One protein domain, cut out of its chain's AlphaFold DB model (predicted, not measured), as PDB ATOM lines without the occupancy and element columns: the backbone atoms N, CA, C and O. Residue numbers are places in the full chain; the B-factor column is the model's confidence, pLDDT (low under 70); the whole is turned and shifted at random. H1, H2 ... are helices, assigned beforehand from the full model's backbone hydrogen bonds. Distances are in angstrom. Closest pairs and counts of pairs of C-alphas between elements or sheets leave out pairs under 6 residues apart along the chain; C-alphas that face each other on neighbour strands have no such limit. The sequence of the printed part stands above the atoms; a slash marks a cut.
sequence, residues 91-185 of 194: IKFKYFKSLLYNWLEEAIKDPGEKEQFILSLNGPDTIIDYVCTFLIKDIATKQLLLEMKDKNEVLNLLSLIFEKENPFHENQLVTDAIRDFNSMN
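AT A GLANCE: This is residues 91 to 185 of the 194 residues of the protein "ATP-dependent protease La (LON) domain protein" of Bacteriovorax sp. Seq25_V (UniProt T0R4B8). Six helices make an elongated body: H1 crosses H3 near the middle, H4 and H5 run side by side next to H3, and H2 and H6 lie at the two far ends. The 95 printed residues hold H1 to H6 in that order and no named strand, an all-helix class. The whole is compact, radius of gyration of the C-alphas 13.7 A, spanning 45 by 26 by 24 A.

HOW THE PARTS SIT: Start at H1, residues 91 to 107; it touches H3, residues 123 to 135, at a steep tilt of 54 degrees, closest C-alphas Leu 100 and Val 131, 5.9 A. H2, residues 111 to 119, is close to but not clearly touching H1, closest C-alphas Leu 104 and Lys 114, 7.0 A. H3 and H4, residues 139 to 147, form a helical hairpin that only just touches, with 3 pairs of C-alphas within 8 A, closest Cys 132 and Lys 142, 6.4 A. H6, residues 172 to 185, touches H4, closest C-alphas Ala 140 and Arg 179, 6.3 A; with residues 172 to 175 alone it touches H5, residues 151 to 161, closest Val 174 and Ile 161, 6.1 A. In H1 to H6 every O i to N i+4 pair is within hydrogen-bond range.

IN THESE COORDINATES: Find C-alpha 91 at (27.774, 6.043, -47.896); from there H1 runs 24.4 A to C-alpha 107. H6 runs 20.0 A to C-alpha 185 at (56.658, -6.390, -54.142).

THE WHOLE: The farthest C-alphas, of Gly 112 and Met 184, are 45.2 A apart. The printed part has no cut and no long link; residue 185 is under pLDDT 70.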
ATOM      1  N   ILE A  91      27.842   6.473 -49.293       90.38
ATOM      2  CA  ILE A  91      27.774   6.043 -47.896       90.38
ATOM      3  C   ILE A  91      29.185   6.047 -47.309       90.38
ATOM      4  O   ILE A  91      29.407   6.666 -46.266       90.38
ATOM      5  N   LYS A  92      30.146   5.419 -48.001       90.62
ATOM      6  CA  LYS A  92      31.554   5.398 -47.571       90.62
ATOM      7  C   LYS A  92      32.141   6.803 -47.517       90.62
ATOM      8  O   LYS A  92      32.737   7.184 -46.515       90.62
ATOM      9  N   PHE A  93      31.910   7.603 -48.554       91.81
ATOM     10  CA  PHE A  93      32.405   8.975 -48.609       91.81
ATOM     11  C   PHE A  93      31.880   9.829 -47.445       91.81
ATOM     12  O   PHE A  93      32.660  10.490 -46.761       91.81
ATOM     13  N   LYS A  94      30.569   9.787 -47.164       92.38
ATOM     14  CA  LYS A  94      29.984  10.526 -46.030       92.38
ATOM     15  C   LYS A  94      30.556  10.076 -44.688       92.38
ATOM     16  O   LYS A  94      30.776  10.927 -43.828       92.38
ATOM     17  N   TYR A  95      30.809   8.779 -44.520       92.38
ATOM     18  CA  TYR A  95      31.450   8.245 -43.321       92.38
ATOM     19  C   TYR A  95      32.841   8.858 -43.111       92.38
ATOM     20  O   TYR A  95      33.082   9.469 -42.074       92.38
ATOM     21  N   PHE A  96      33.722   8.792 -44.113       93.38
ATOM     22  CA  PHE A  96      35.076   9.341 -43.993       93.38
ATOM     23  C   PHE A  96      35.110  10.860 -43.880       93.38
ATOM     24  O   PHE A  96      35.901  11.398 -43.109       93.38
ATOM     25  N   LYS A  97      34.201  11.557 -44.569       93.56
ATOM     26  CA  LYS A  97      34.012  12.992 -44.369       93.56
ATOM     27  C   LYS A  97      33.662  13.289 -42.910       93.56
ATOM     28  O   LYS A  97      34.296  14.141 -42.306       93.56
ATOM     29  N   SER A  98      32.693  12.583 -42.328       93.06
ATOM     30  CA  SER A  98      32.340  12.770 -40.915       93.06
ATOM     31  C   SER A  98      33.513  12.466 -39.987       93.06
ATOM     32  O   SER A  98      33.720  13.194 -39.022       93.06
ATOM     33  N   LEU A  99      34.283  11.417 -40.282       93.19
ATOM     34  CA  LEU A  99      35.426  11.018 -39.470       93.19
ATOM     35  C   LEU A  99      36.516  12.101 -39.462       93.19
ATOM     36  O   LEU A  99      37.017  12.451 -38.398       93.19
ATOM     37  N   LEU A 100      36.819  12.691 -40.625       93.25
ATOM     38  CA  LEU A 100      37.748  13.820 -40.729       93.25
ATOM     39  C   LEU A 100      37.263  15.031 -39.925       93.25
ATOM     40  O   LEU A 100      38.049  15.643 -39.214       93.25
ATOM     41  N   TYR A 101      35.977  15.375 -40.016       92.56
ATOM     42  CA  TYR A 101      35.429  16.522 -39.285       92.56
ATOM     43  C   TYR A 101      35.484  16.299 -37.770       92.56
ATOM     44  O   TYR A 101      35.894  17.198 -37.046       92.56
ATOM     45  N   ASN A 102      35.163  15.093 -37.297       92.19
ATOM     46  CA  ASN A 102      35.303  14.747 -35.881       92.19
ATOM     47  C   ASN A 102      36.761  14.862 -35.413       92.19
ATOM     48  O   ASN A 102      37.022  15.407 -34.347       92.19
ATOM     49  N   TRP A 103      37.719  14.418 -36.232       92.44
ATOM     50  CA  TRP A 103      39.137  14.595 -35.925       92.44
ATOM     51  C   TRP A 103      39.541  16.072 -35.854       92.44
ATOM     52  O   TRP A 103      40.269  16.458 -34.944       92.44
ATOM     53  N   LEU A 104      39.046  16.918 -36.766       90.69
ATOM     54  CA  LEU A 104      39.318  18.360 -36.739       90.69
ATOM     55  C   LEU A 104      38.798  19.023 -35.462       90.69
ATOM     56  O   LEU A 104      39.451  19.931 -34.947       90.69
ATOM     57  N   GLU A 105      37.650  18.573 -34.944       89.75
ATOM     58  CA  GLU A 105      37.107  19.072 -33.679       89.75
ATOM     59  C   GLU A 105      38.047  18.817 -32.497       89.75
ATOM     60  O   GLU A 105      38.209  19.694 -31.647       89.75
ATOM     61  N   GLU A 106      38.703  17.657 -32.468       88.62
ATOM     62  CA  GLU A 106      39.637  17.276 -31.405       88.62
ATOM     63  C   GLU A 106      41.043  17.864 -31.605       88.62
ATOM     64  O   GLU A 106      41.699  18.267 -30.640       88.62
ATOM     65  N   ALA A 107      41.512  17.928 -32.854       87.50
ATOM     66  CA  ALA A 107      42.883  18.295 -33.193       87.50
ATOM     67  C   ALA A 107      43.119  19.812 -33.245       87.50
ATOM     68  O   ALA A 107      44.192  20.276 -32.851       87.50
ATOM     69  N   ILE A 108      42.139  20.595 -33.716       87.25
ATOM     70  CA  ILE A 108      42.284  22.041 -33.925       87.25
ATOM     71  C   ILE A 108      41.406  22.792 -32.926       87.25
ATOM     72  O   ILE A 108      40.181  22.854 -33.050       87.25
ATOM     73  N   LYS A 109      42.049  23.384 -31.915       88.69
ATOM     74  CA  LYS A 109      41.360  24.130 -30.850       88.69
ATOM     75  C   LYS A 109      40.970  25.544 -31.271       88.69
ATOM     76  O   LYS A 109      39.976  26.057 -30.764       88.69
ATOM     77  N   ASP A 110      41.747  26.165 -32.157       88.31
ATOM     78  CA  ASP A 110      41.458  27.508 -32.645       88.31
ATOM     79  C   ASP A 110      40.322  27.476 -33.689       88.31
ATOM     80  O   ASP A 110      40.441  26.788 -34.709       88.31
ATOM     81  N   PRO A 111      39.206  28.194 -33.467       87.31
ATOM     82  CA  PRO A 111      38.084  28.189 -34.402       87.31
ATOM     83  C   PRO A 111      38.416  28.796 -35.772       87.31
ATOM     84  O   PRO A 111      37.864  28.347 -36.774       87.31
ATOM     85  N   GLY A 112      39.306  29.793 -35.828       84.94
ATOM     86  CA  GLY A 112      39.687  30.465 -37.070       84.94
ATOM     87  C   GLY A 112      40.555  29.577 -37.959       84.94
ATOM     88  O   GLY A 112      40.288  29.451 -39.154       84.94
ATOM     89  N   GLU A 113      41.545  28.895 -37.378       80.69
ATOM     90  CA  GLU A 113      42.343  27.879 -38.074       80.69
ATOM     91  C   GLU A 113      41.459  26.739 -38.590       80.69
ATOM     92  O   GLU A 113      41.608  26.297 -39.732       80.69
ATOM     93  N   LYS A 114      40.494  26.292 -37.777       85.81
ATOM     94  CA  LYS A 114      39.548  25.236 -38.157       85.81
ATOM     95  C   LYS A 114      38.673  25.651 -39.340       85.81
ATOM     96  O   LYS A 114      38.532  24.882 -40.290       85.81
ATOM     97  N   GLU A 115      38.108  26.857 -39.313       86.06
ATOM     98  CA  GLU A 115      37.292  27.377 -40.414       86.06
ATOM     99  C   GLU A 115      38.106  27.480 -41.709       86.06
ATOM    100  O   GLU A 115      37.672  26.994 -42.756       86.06
ATOM    101  N   GLN A 116      39.325  28.023 -41.639       81.56
ATOM    102  CA  GLN A 116      40.227  28.091 -42.791       81.56
ATOM    103  C   GLN A 116      40.572  26.705 -43.339       81.56
ATOM    104  O   GLN A 116      40.602  26.508 -44.556       81.56
ATOM    105  N   PHE A 117      40.793  25.729 -42.455       84.81
ATOM    106  CA  PHE A 117      41.042  24.354 -42.858       84.81
ATOM    107  C   PHE A 117      39.833  23.762 -43.597       84.81
ATOM    108  O   PHE A 117      39.993  23.212 -44.686       84.81
ATOM    109  N   ILE A 118      38.618  23.923 -43.064       86.31
ATOM    110  CA  ILE A 118      37.383  23.434 -43.698       86.31
ATOM    111  C   ILE A 118      37.174  24.081 -45.072       86.31
ATOM    112  O   ILE A 118      36.826  23.384 -46.024       86.31
ATOM    113  N   LEU A 119      37.436  25.384 -45.205       83.69
ATOM    114  CA  LEU A 119      37.377  26.091 -46.489       83.69
ATOM    115  C   LEU A 119      38.410  25.582 -47.506       83.69
ATOM    116  O   LEU A 119      38.202  25.718 -48.708       83.69
ATOM    117  N   SER A 120      39.509  24.975 -47.049       79.69
ATOM    118  CA  SER A 120      40.503  24.356 -47.931       79.69
ATOM    119  C   SER A 120      40.067  22.994 -48.492       79.69
ATOM    120  O   SER A 120      40.681  22.513 -49.446       79.69
ATOM    121  N   LEU A 121      39.006  22.378 -47.947       83.44
ATOM    122  CA  LEU A 121      38.466  21.087 -48.389       83.44
ATOM    123  C   LEU A 121      37.682  21.230 -49.705       83.44
ATOM    124  O   LEU A 121      36.458  21.092 -49.756       83.44
ATOM    125  N   ASN A 122      38.405  21.512 -50.787       76.81
ATOM    126  CA  ASN A 122      37.851  21.719 -52.119       76.81
ATOM    127  C   ASN A 122      37.596  20.381 -52.819       76.81
ATOM    128  O   ASN A 122      38.482  19.814 -53.454       76.81
ATOM    129  N   GLY A 123      36.367  19.883 -52.710       82.25
ATOM    130  CA  GLY A 123      35.919  18.690 -53.423       82.25
ATOM    131  C   GLY A 123      36.190  17.369 -52.693       82.25
ATOM    132  O   GLY A 123      36.834  17.334 -51.641       82.25
ATOM    133  N   PRO A 124      35.632  16.264 -53.216       85.88
ATOM    134  CA  PRO A 124      35.670  14.974 -52.543       85.88
ATOM    135  C   PRO A 124      37.080  14.363 -52.492       85.88
ATOM    136  O   PRO A 124      37.426  13.776 -51.472       85.88
ATOM    137  N   ASP A 125      37.917  14.574 -53.510       85.00
ATOM    138  CA  ASP A 125      39.287  14.036 -53.549       85.00
ATOM    139  C   ASP A 125      40.161  14.610 -52.448       85.00
ATOM    140  O   ASP A 125      40.809  13.867 -51.716       85.00
ATOM    141  N   THR A 126      40.086  15.927 -52.267       85.00
ATOM    142  CA  THR A 126      40.791  16.642 -51.204       85.00
ATOM    143  C   THR A 126      40.400  16.108 -49.825       85.00
ATOM    144  O   THR A 126      41.253  15.941 -48.957       85.00
ATOM    145  N   ILE A 127      39.118  15.789 -49.611       89.88
ATOM    146  CA  ILE A 127      38.656  15.192 -48.348       89.88
ATOM    147  C   ILE A 127      39.301  13.819 -48.134       89.88
ATOM    148  O   ILE A 127      39.773  13.545 -47.032       89.88
ATOM    149  N   ILE A 128      39.345  12.973 -49.167       91.25
ATOM    150  CA  ILE A 128      39.989  11.657 -49.078       91.25
ATOM    151  C   ILE A 128      41.494  11.794 -48.824       91.25
ATOM    152  O   ILE A 128      42.032  11.084 -47.977       91.25
ATOM    153  N   ASP A 129      42.164  12.754 -49.457       88.69
ATOM    154  CA  ASP A 129      43.590  13.003 -49.234       88.69
ATOM    155  C   ASP A 129      43.897  13.432 -47.801       88.69
ATOM    156  O   ASP A 129      44.853  12.943 -47.191       88.69
ATOM    157  N   TYR A 130      43.057  14.281 -47.210       90.19
ATOM    158  CA  TYR A 130      43.214  14.656 -45.808       90.19
ATOM    159  C   TYR A 130      42.857  13.530 -44.837       90.19
ATOM    160  O   TYR A 130      43.512  13.404 -43.802       90.19
ATOM    161  N   VAL A 131      41.896  12.668 -45.179       92.94
ATOM    162  CA  VAL A 131      41.638  11.426 -44.431       92.94
ATOM    163  C   VAL A 131      42.897  10.558 -44.404       92.94
ATOM    164  O   VAL A 131      43.345  10.178 -43.323       92.94
ATOM    165  N   CYS A 132      43.519  10.311 -45.558       93.06
ATOM    166  CA  CYS A 132      44.770   9.554 -45.642       93.06
ATOM    167  C   CYS A 132      45.909  10.230 -44.859       93.06
ATOM    168  O   CYS A 132      46.679   9.568 -44.167       93.06
ATOM    169  N   THR A 133      46.010  11.557 -44.942       89.38
ATOM    170  CA  THR A 133      47.095  12.322 -44.311       89.38
ATOM    171  C   THR A 133      47.020  12.282 -42.786       89.38
ATOM    172  O   THR A 133      48.045  12.061 -42.130       89.38
ATOM    173  N   PHE A 134      45.828  12.491 -42.217       89.31
ATOM    174  CA  PHE A 134      45.657  12.709 -40.780       89.31
ATOM    175  C   PHE A 134      45.177  11.492 -40.000       89.31
ATOM    176  O   PHE A 134      45.545  11.355 -38.835       89.31
ATOM    177  N   LEU A 135      44.359  10.629 -40.606       92.38
ATOM    178  CA  LEU A 135      43.728   9.533 -39.870       92.38
ATOM    179  C   LEU A 135      44.534   8.243 -39.930       92.38
ATOM    180  O   LEU A 135      44.518   7.488 -38.963       92.38
ATOM    181  N   ILE A 136      45.243   8.002 -41.033       93.62
ATOM    182  CA  ILE A 136      46.189   6.889 -41.121       93.62
ATOM    183  C   ILE A 136      47.421   7.245 -40.285       93.62
ATOM    184  O   ILE A 136      47.878   8.391 -40.278       93.62
ATOM    185  N   LYS A 137      47.980   6.278 -39.575       91.56
ATOM    186  CA  LYS A 137      49.179   6.395 -38.742       91.56
ATOM    187  C   LYS A 137      50.301   5.564 -39.338       91.56
ATOM    188  O   LYS A 137      51.432   6.047 -39.367       91.56
ATOM    189  N   ASP A 138      49.995   4.375 -39.858       91.12
ATOM    190  CA  ASP A 138      50.994   3.519 -40.490       91.12
ATOM    191  C   ASP A 138      51.573   4.167 -41.761       91.12
ATOM    192  O   ASP A 138      50.867   4.530 -42.707       91.12
ATOM    193  N   ILE A 139      52.895   4.342 -41.765       90.62
ATOM    194  CA  ILE A 139      53.616   5.088 -42.802       90.62
ATOM    195  C   ILE A 139      53.601   4.334 -44.138       90.62
ATOM    196  O   ILE A 139      53.421   4.952 -45.188       90.62
ATOM    197  N   ALA A 140      53.744   3.004 -44.109       89.69
ATOM    198  CA  ALA A 140      53.718   2.174 -45.311       89.69
ATOM    199  C   ALA A 140      52.340   2.228 -45.987       89.69
ATOM    200  O   ALA A 140      52.239   2.394 -47.203       89.69
ATOM    201  N   THR A 141      51.277   2.185 -45.186       92.44
ATOM    202  CA  THR A 141      49.898   2.348 -45.649       92.44
ATOM    203  C   THR A 141      49.675   3.731 -46.266       92.44
ATOM    204  O   THR A 141      49.093   3.825 -47.344       92.44
ATOM    205  N   LYS A 142      50.190   4.817 -45.662       93.44
ATOM    206  CA  LYS A 142      50.120   6.161 -46.276       93.44
ATOM    207  C   LYS A 142      50.782   6.216 -47.645       93.44
ATOM    208  O   LYS A 142      50.203   6.783 -48.571       93.44
ATOM    209  N   GLN A 143      51.983   5.654 -47.763       93.62
ATOM    210  CA  GLN A 143      52.710   5.649 -49.029       93.62
ATOM    211  C   GLN A 143      51.948   4.859 -50.098       93.62
ATOM    212  O   GLN A 143      51.802   5.351 -51.215       93.62
ATOM    213  N   LEU A 144      51.384   3.699 -49.745       93.12
ATOM    214  CA  LEU A 144      50.539   2.923 -50.653       93.12
ATOM    215  C   LEU A 144      49.346   3.754 -51.151       93.12
ATOM    216  O   LEU A 144      49.122   3.852 -52.355       93.12
ATOM    217  N   LEU A 145      48.606   4.397 -50.242       93.38
ATOM    218  CA  LEU A 145      47.436   5.210 -50.597       93.38
ATOM    219  C   LEU A 145      47.804   6.406 -51.498       93.38
ATOM    220  O   LEU A 145      47.023   6.767 -52.377       93.38
ATOM    221  N   LEU A 146      48.989   7.004 -51.316       92.25
ATOM    222  CA  LEU A 146      49.516   8.069 -52.181       92.25
ATOM    223  C   LEU A 146      49.819   7.566 -53.607       92.25
ATOM    224  O   LEU A 146      49.593   8.272 -54.599       92.25
ATOM    225  N   GLU A 147      50.341   6.345 -53.710       91.75
ATOM    226  CA  GLU A 147      50.729   5.703 -54.968       91.75
ATOM    227  C   GLU A 147      49.533   5.208 -55.789       91.75
ATOM    228  O   GLU A 147      49.615   5.132 -57.019       91.75
ATOM    229  N   MET A 148      48.397   4.949 -55.139       89.94
ATOM    230  CA  MET A 148      47.161   4.553 -55.810       89.94
ATOM    231  C   MET A 148      46.654   5.644 -56.768       89.94
ATOM    232  O   MET A 148      46.710   6.851 -56.504       89.94
ATOM    233  N   LYS A 149      46.165   5.208 -57.935       85.81
ATOM    234  CA  LYS A 149      45.653   6.102 -58.988       85.81
ATOM    235  C   LYS A 149      44.152   6.337 -58.879       85.81
ATOM    236  O   LYS A 149      43.707   7.450 -59.136       85.81
ATOM    237  N   ASP A 150      43.390   5.313 -58.499       86.19
ATOM    238  CA  ASP A 150      41.936   5.396 -58.383       86.19
ATOM    239  C   ASP A 150      41.519   5.720 -56.942       86.19
ATOM    240  O   ASP A 150      41.756   4.958 -56.000       86.19
ATOM    241  N   LYS A 151      40.849   6.860 -56.763       87.00
ATOM    242  CA  LYS A 151      40.328   7.284 -55.461       87.00
ATOM    243  C   LYS A 151      39.215   6.370 -54.938       87.00
ATOM    244  O   LYS A 151      39.024   6.302 -53.725       87.00
ATOM    245  N   ASN A 152      38.483   5.659 -55.795       88.00
ATOM    246  CA  ASN A 152      37.499   4.670 -55.350       88.00
ATOM    247  C   ASN A 152      38.178   3.455 -54.722       88.00
ATOM    248  O   ASN A 152      37.698   2.940 -53.712       88.00
ATOM    249  N   GLU A 153      39.306   3.014 -55.279       89.94
ATOM    250  CA  GLU A 153      40.115   1.954 -54.674       89.94
ATOM    251  C   GLU A 153      40.673   2.406 -53.324       89.94
ATOM    252  O   GLU A 153      40.570   1.663 -52.348       89.94
ATOM    253  N   VAL A 154      41.162   3.650 -53.233       92.31
ATOM    254  CA  VAL A 154      41.583   4.265 -51.961       92.31
ATOM    255  C   VAL A 154      40.435   4.241 -50.952       92.31
ATOM    256  O   VAL A 154      40.604   3.762 -49.834       92.31
ATOM    257  N   LEU A 155      39.239   4.685 -51.345       91.94
ATOM    258  CA  LEU A 155      38.057   4.692 -50.481       91.94
ATOM    259  C   LEU A 155      37.665   3.282 -50.010       91.94
ATOM    260  O   LEU A 155      37.259   3.088 -48.861       91.94
ATOM    261  N   ASN A 156      37.781   2.291 -50.893       91.50
ATOM    262  CA  ASN A 156      37.526   0.896 -50.559       91.50
ATOM    263  C   ASN A 156      38.553   0.367 -49.558       91.50
ATOM    264  O   ASN A 156      38.156  -0.244 -48.568       91.50
ATOM    265  N   LEU A 157      39.837   0.652 -49.760       92.75
ATOM    266  CA  LEU A 157      40.890   0.236 -48.841       92.75
ATOM    267  C   LEU A 157      40.741   0.912 -47.472       92.75
ATOM    268  O   LEU A 157      40.783   0.233 -46.450       92.75
ATOM    269  N   LEU A 158      40.436   2.212 -47.441       93.38
ATOM    270  CA  LEU A 158      40.107   2.926 -46.205       93.38
ATOM    271  C   LEU A 158      38.955   2.251 -45.448       93.38
ATOM    272  O   LEU A 158      39.000   2.168 -44.224       93.38
ATOM    273  N   SER A 159      37.937   1.739 -46.152       91.75
ATOM    274  CA  SER A 159      36.807   1.030 -45.524       91.75
ATOM    275  C   SER A 159      37.157  -0.338 -44.938       91.75
ATOM    276  O   SER A 159      36.391  -0.846 -44.125       91.75
ATOM    277  N   LEU A 160      38.291  -0.920 -45.333       91.19
ATOM    278  CA  LEU A 160      38.844  -2.125 -44.711       91.19
ATOM    279  C   LEU A 160      39.733  -1.771 -43.515       91.19
ATOM    280  O   LEU A 160      39.746  -2.494 -42.527       91.19
ATOM    281  N   ILE A 161      40.459  -0.655 -43.607       91.94
ATOM    282  CA  ILE A 161      41.344  -0.173 -42.544       91.94
ATOM    283  C   ILE A 161      40.539   0.337 -41.344       91.94
ATOM    284  O   ILE A 161      40.894   0.046 -40.209       91.94
ATOM    285  N   PHE A 162      39.467   1.098 -41.569       89.69
ATOM    286  CA  PHE A 162      38.662   1.669 -40.489       89.69
ATOM    287  C   PHE A 162      37.358   0.908 -40.293       89.69
ATOM    288  O   PHE A 162      36.443   0.977 -41.118       89.69
ATOM    289  N   GLU A 163      37.234   0.268 -39.138       79.69
ATOM    290  CA  GLU A 163      35.987  -0.346 -38.701       79.69
ATOM    291  C   GLU A 163      35.056   0.705 -38.088       79.69
ATOM    292  O   GLU A 163      35.482   1.592 -37.347       79.69
ATOM    293  N   LYS A 164      33.751   0.609 -38.375       74.38
ATOM    294  CA  LYS A 164      32.752   1.573 -37.874       74.38
ATOM    295  C   LYS A 164      32.656   1.613 -36.348       74.38
ATOM    296  O   LYS A 164      32.246   2.627 -35.794       74.38
ATOM    297  N   GLU A 165      32.972   0.502 -35.696       73.50
ATOM    298  CA  GLU A 165      32.841   0.325 -34.249       73.50
ATOM    299  C   GLU A 165      33.979   1.000 -33.480       73.50
ATOM    300  O   GLU A 165      33.805   1.333 -32.309       73.50
ATOM    301  N   ASN A 166      35.112   1.260 -34.142       75.69
ATOM    302  CA  ASN A 166      36.260   1.914 -33.534       75.69
ATOM    303  C   ASN A 166      36.842   3.014 -34.444       75.69
ATOM    304  O   ASN A 166      37.912   2.845 -35.041       75.69
ATOM    305  N   PRO A 167      36.137   4.156 -34.569       72.88
ATOM    306  CA  PRO A 167      36.619   5.278 -35.363       72.88
ATOM    307  C   PRO A 167      37.983   5.733 -34.817       72.88
ATOM    308  O   PRO A 167      38.158   5.846 -33.608       72.88
ATOM    309  N   PHE A 168      38.953   5.974 -35.705       81.94
ATOM    310  CA  PHE A 168      40.352   6.356 -35.405       81.94
ATOM    311  C   PHE A 168      41.326   5.239 -34.998       81.94
ATOM    312  O   PHE A 168      42.511   5.524 -34.766       81.94
ATOM    313  N   HIS A 169      40.875   3.985 -34.959       85.00
ATOM    314  CA  HIS A 169      41.770   2.840 -34.831       85.00
ATOM    315  C   HIS A 169      41.834   2.083 -36.152       85.00
ATOM    316  O   HIS A 169      40.817   1.675 -36.708       85.00
ATOM    317  N   GLU A 170      43.052   1.933 -36.660       87.25
ATOM    318  CA  GLU A 170      43.326   1.119 -37.836       87.25
ATOM    319  C   GLU A 170      43.199  -0.362 -37.476       87.25
ATOM    320  O   GLU A 170      43.649  -0.800 -36.414       87.25
ATOM    321  N   ASN A 171      42.595  -1.140 -38.369       88.69
ATOM    322  CA  ASN A 171      42.590  -2.588 -38.276       88.69
ATOM    323  C   ASN A 171      44.021  -3.096 -38.497       88.69
ATOM    324  O   ASN A 171      44.531  -3.107 -39.620       88.69
ATOM    325  N   GLN A 172      44.636  -3.548 -37.404       88.44
ATOM    326  CA  GLN A 172      46.030  -3.974 -37.385       88.44
ATOM    327  C   GLN A 172      46.312  -5.128 -38.358       88.44
ATOM    328  O   GLN A 172      47.349  -5.135 -39.015       88.44
ATOM    329  N   LEU A 173      45.377  -6.077 -38.502       88.25
ATOM    330  CA  LEU A 173      45.535  -7.211 -39.420       88.25
ATOM    331  C   LEU A 173      45.612  -6.739 -40.874       88.25
ATOM    332  O   LEU A 173      46.399  -7.268 -41.656       88.25
ATOM    333  N   VAL A 174      44.810  -5.734 -41.233       89.12
ATOM    334  CA  VAL A 174      44.817  -5.153 -42.581       89.12
ATOM    335  C   VAL A 174      46.108  -4.374 -42.821       89.12
ATOM    336  O   VAL A 174      46.739  -4.564 -43.858       89.12
ATOM    337  N   THR A 175      46.544  -3.542 -41.871       88.81
ATOM    338  CA  THR A 175      47.796  -2.777 -42.014       88.81
ATOM    339  C   THR A 175      49.031  -3.675 -42.058       88.81
ATOM    340  O   THR A 175      49.947  -3.409 -42.835       88.81
ATOM    341  N   ASP A 176      49.056  -4.764 -41.286       88.94
ATOM    342  CA  ASP A 176      50.159  -5.728 -41.315       88.94
ATOM    343  C   ASP A 176      50.189  -6.488 -42.646       88.94
ATOM    344  O   ASP A 176      51.242  -6.578 -43.272       88.94
ATOM    345  N   ALA A 177      49.031  -6.920 -43.158       89.12
ATOM    346  CA  ALA A 177      48.947  -7.552 -44.475       89.12
ATOM    347  C   ALA A 177      49.409  -6.620 -45.611       89.12
ATOM    348  O   ALA A 177      50.077  -7.063 -46.546       89.12
ATOM    349  N   ILE A 178      49.087  -5.322 -45.529       88.19
ATOM    350  CA  ILE A 178      49.582  -4.302 -46.466       88.19
ATOM    351  C   ILE A 178      51.108  -4.195 -46.393       88.19
ATOM    352  O   ILE A 178      51.774  -4.160 -47.430       88.19
ATOM    353  N   ARG A 179      51.672  -4.151 -45.180       84.75
ATOM    354  CA  ARG A 179      53.122  -4.073 -44.973       84.75
ATOM    355  C   ARG A 179      53.829  -5.292 -45.560       84.75
ATOM    356  O   ARG A 179      54.802  -5.128 -46.296       84.75
ATOM    357  N   ASP A 180      53.301  -6.483 -45.300       85.81
ATOM    358  CA  ASP A 180      53.852  -7.735 -45.809       85.81
ATOM    359  C   ASP A 180      53.813  -7.765 -47.341       85.81
ATOM    360  O   ASP A 180      54.831  -8.034 -47.980       85.81
ATOM    361  N   PHE A 181      52.684  -7.397 -47.950       83.38
ATOM    362  CA  PHE A 181      52.552  -7.329 -49.407       83.38
ATOM    363  C   PHE A 181      53.528  -6.331 -50.045       83.38
ATOM    364  O   PHE A 181      54.179  -6.644 -51.043       83.38
ATOM    365  N   ASN A 182      53.682  -5.146 -49.450       74.94
ATOM    366  CA  ASN A 182      54.636  -4.146 -49.927       74.94
ATOM    367  C   ASN A 182      56.081  -4.638 -49.814       74.94
ATOM    368  O   ASN A 182      56.874  -4.414 -50.729       74.94
ATOM    369  N   SER A 183      56.415  -5.349 -48.731       75.94
ATOM    370  CA  SER A 183      57.741  -5.949 -48.577       75.94
ATOM    371  C   SER A 183      58.028  -6.949 -49.705       75.94
ATOM    372  O   SER A 183      59.091  -6.883 -50.313       75.94
ATOM    373  N   MET A 184      57.049  -7.787 -50.074       72.38
ATOM    374  CA  MET A 184      57.171  -8.774 -51.156       72.38
ATOM    375  C   MET A 184      57.329  -8.126 -52.538       72.38
ATOM    376  O   MET A 184      58.186  -8.546 -53.310       72.38
ATOM    377  N   ASN A 185      56.560  -7.078 -52.848       61.62
ATOM    378  CA  ASN A 185      56.658  -6.390 -54.142       61.62
ATOM    379  C   ASN A 185      57.981  -5.641 -54.338       61.62
ATOM    380  O   ASN A 185      58.456  -5.529 -55.470       61.62
TER     381      ASN A 185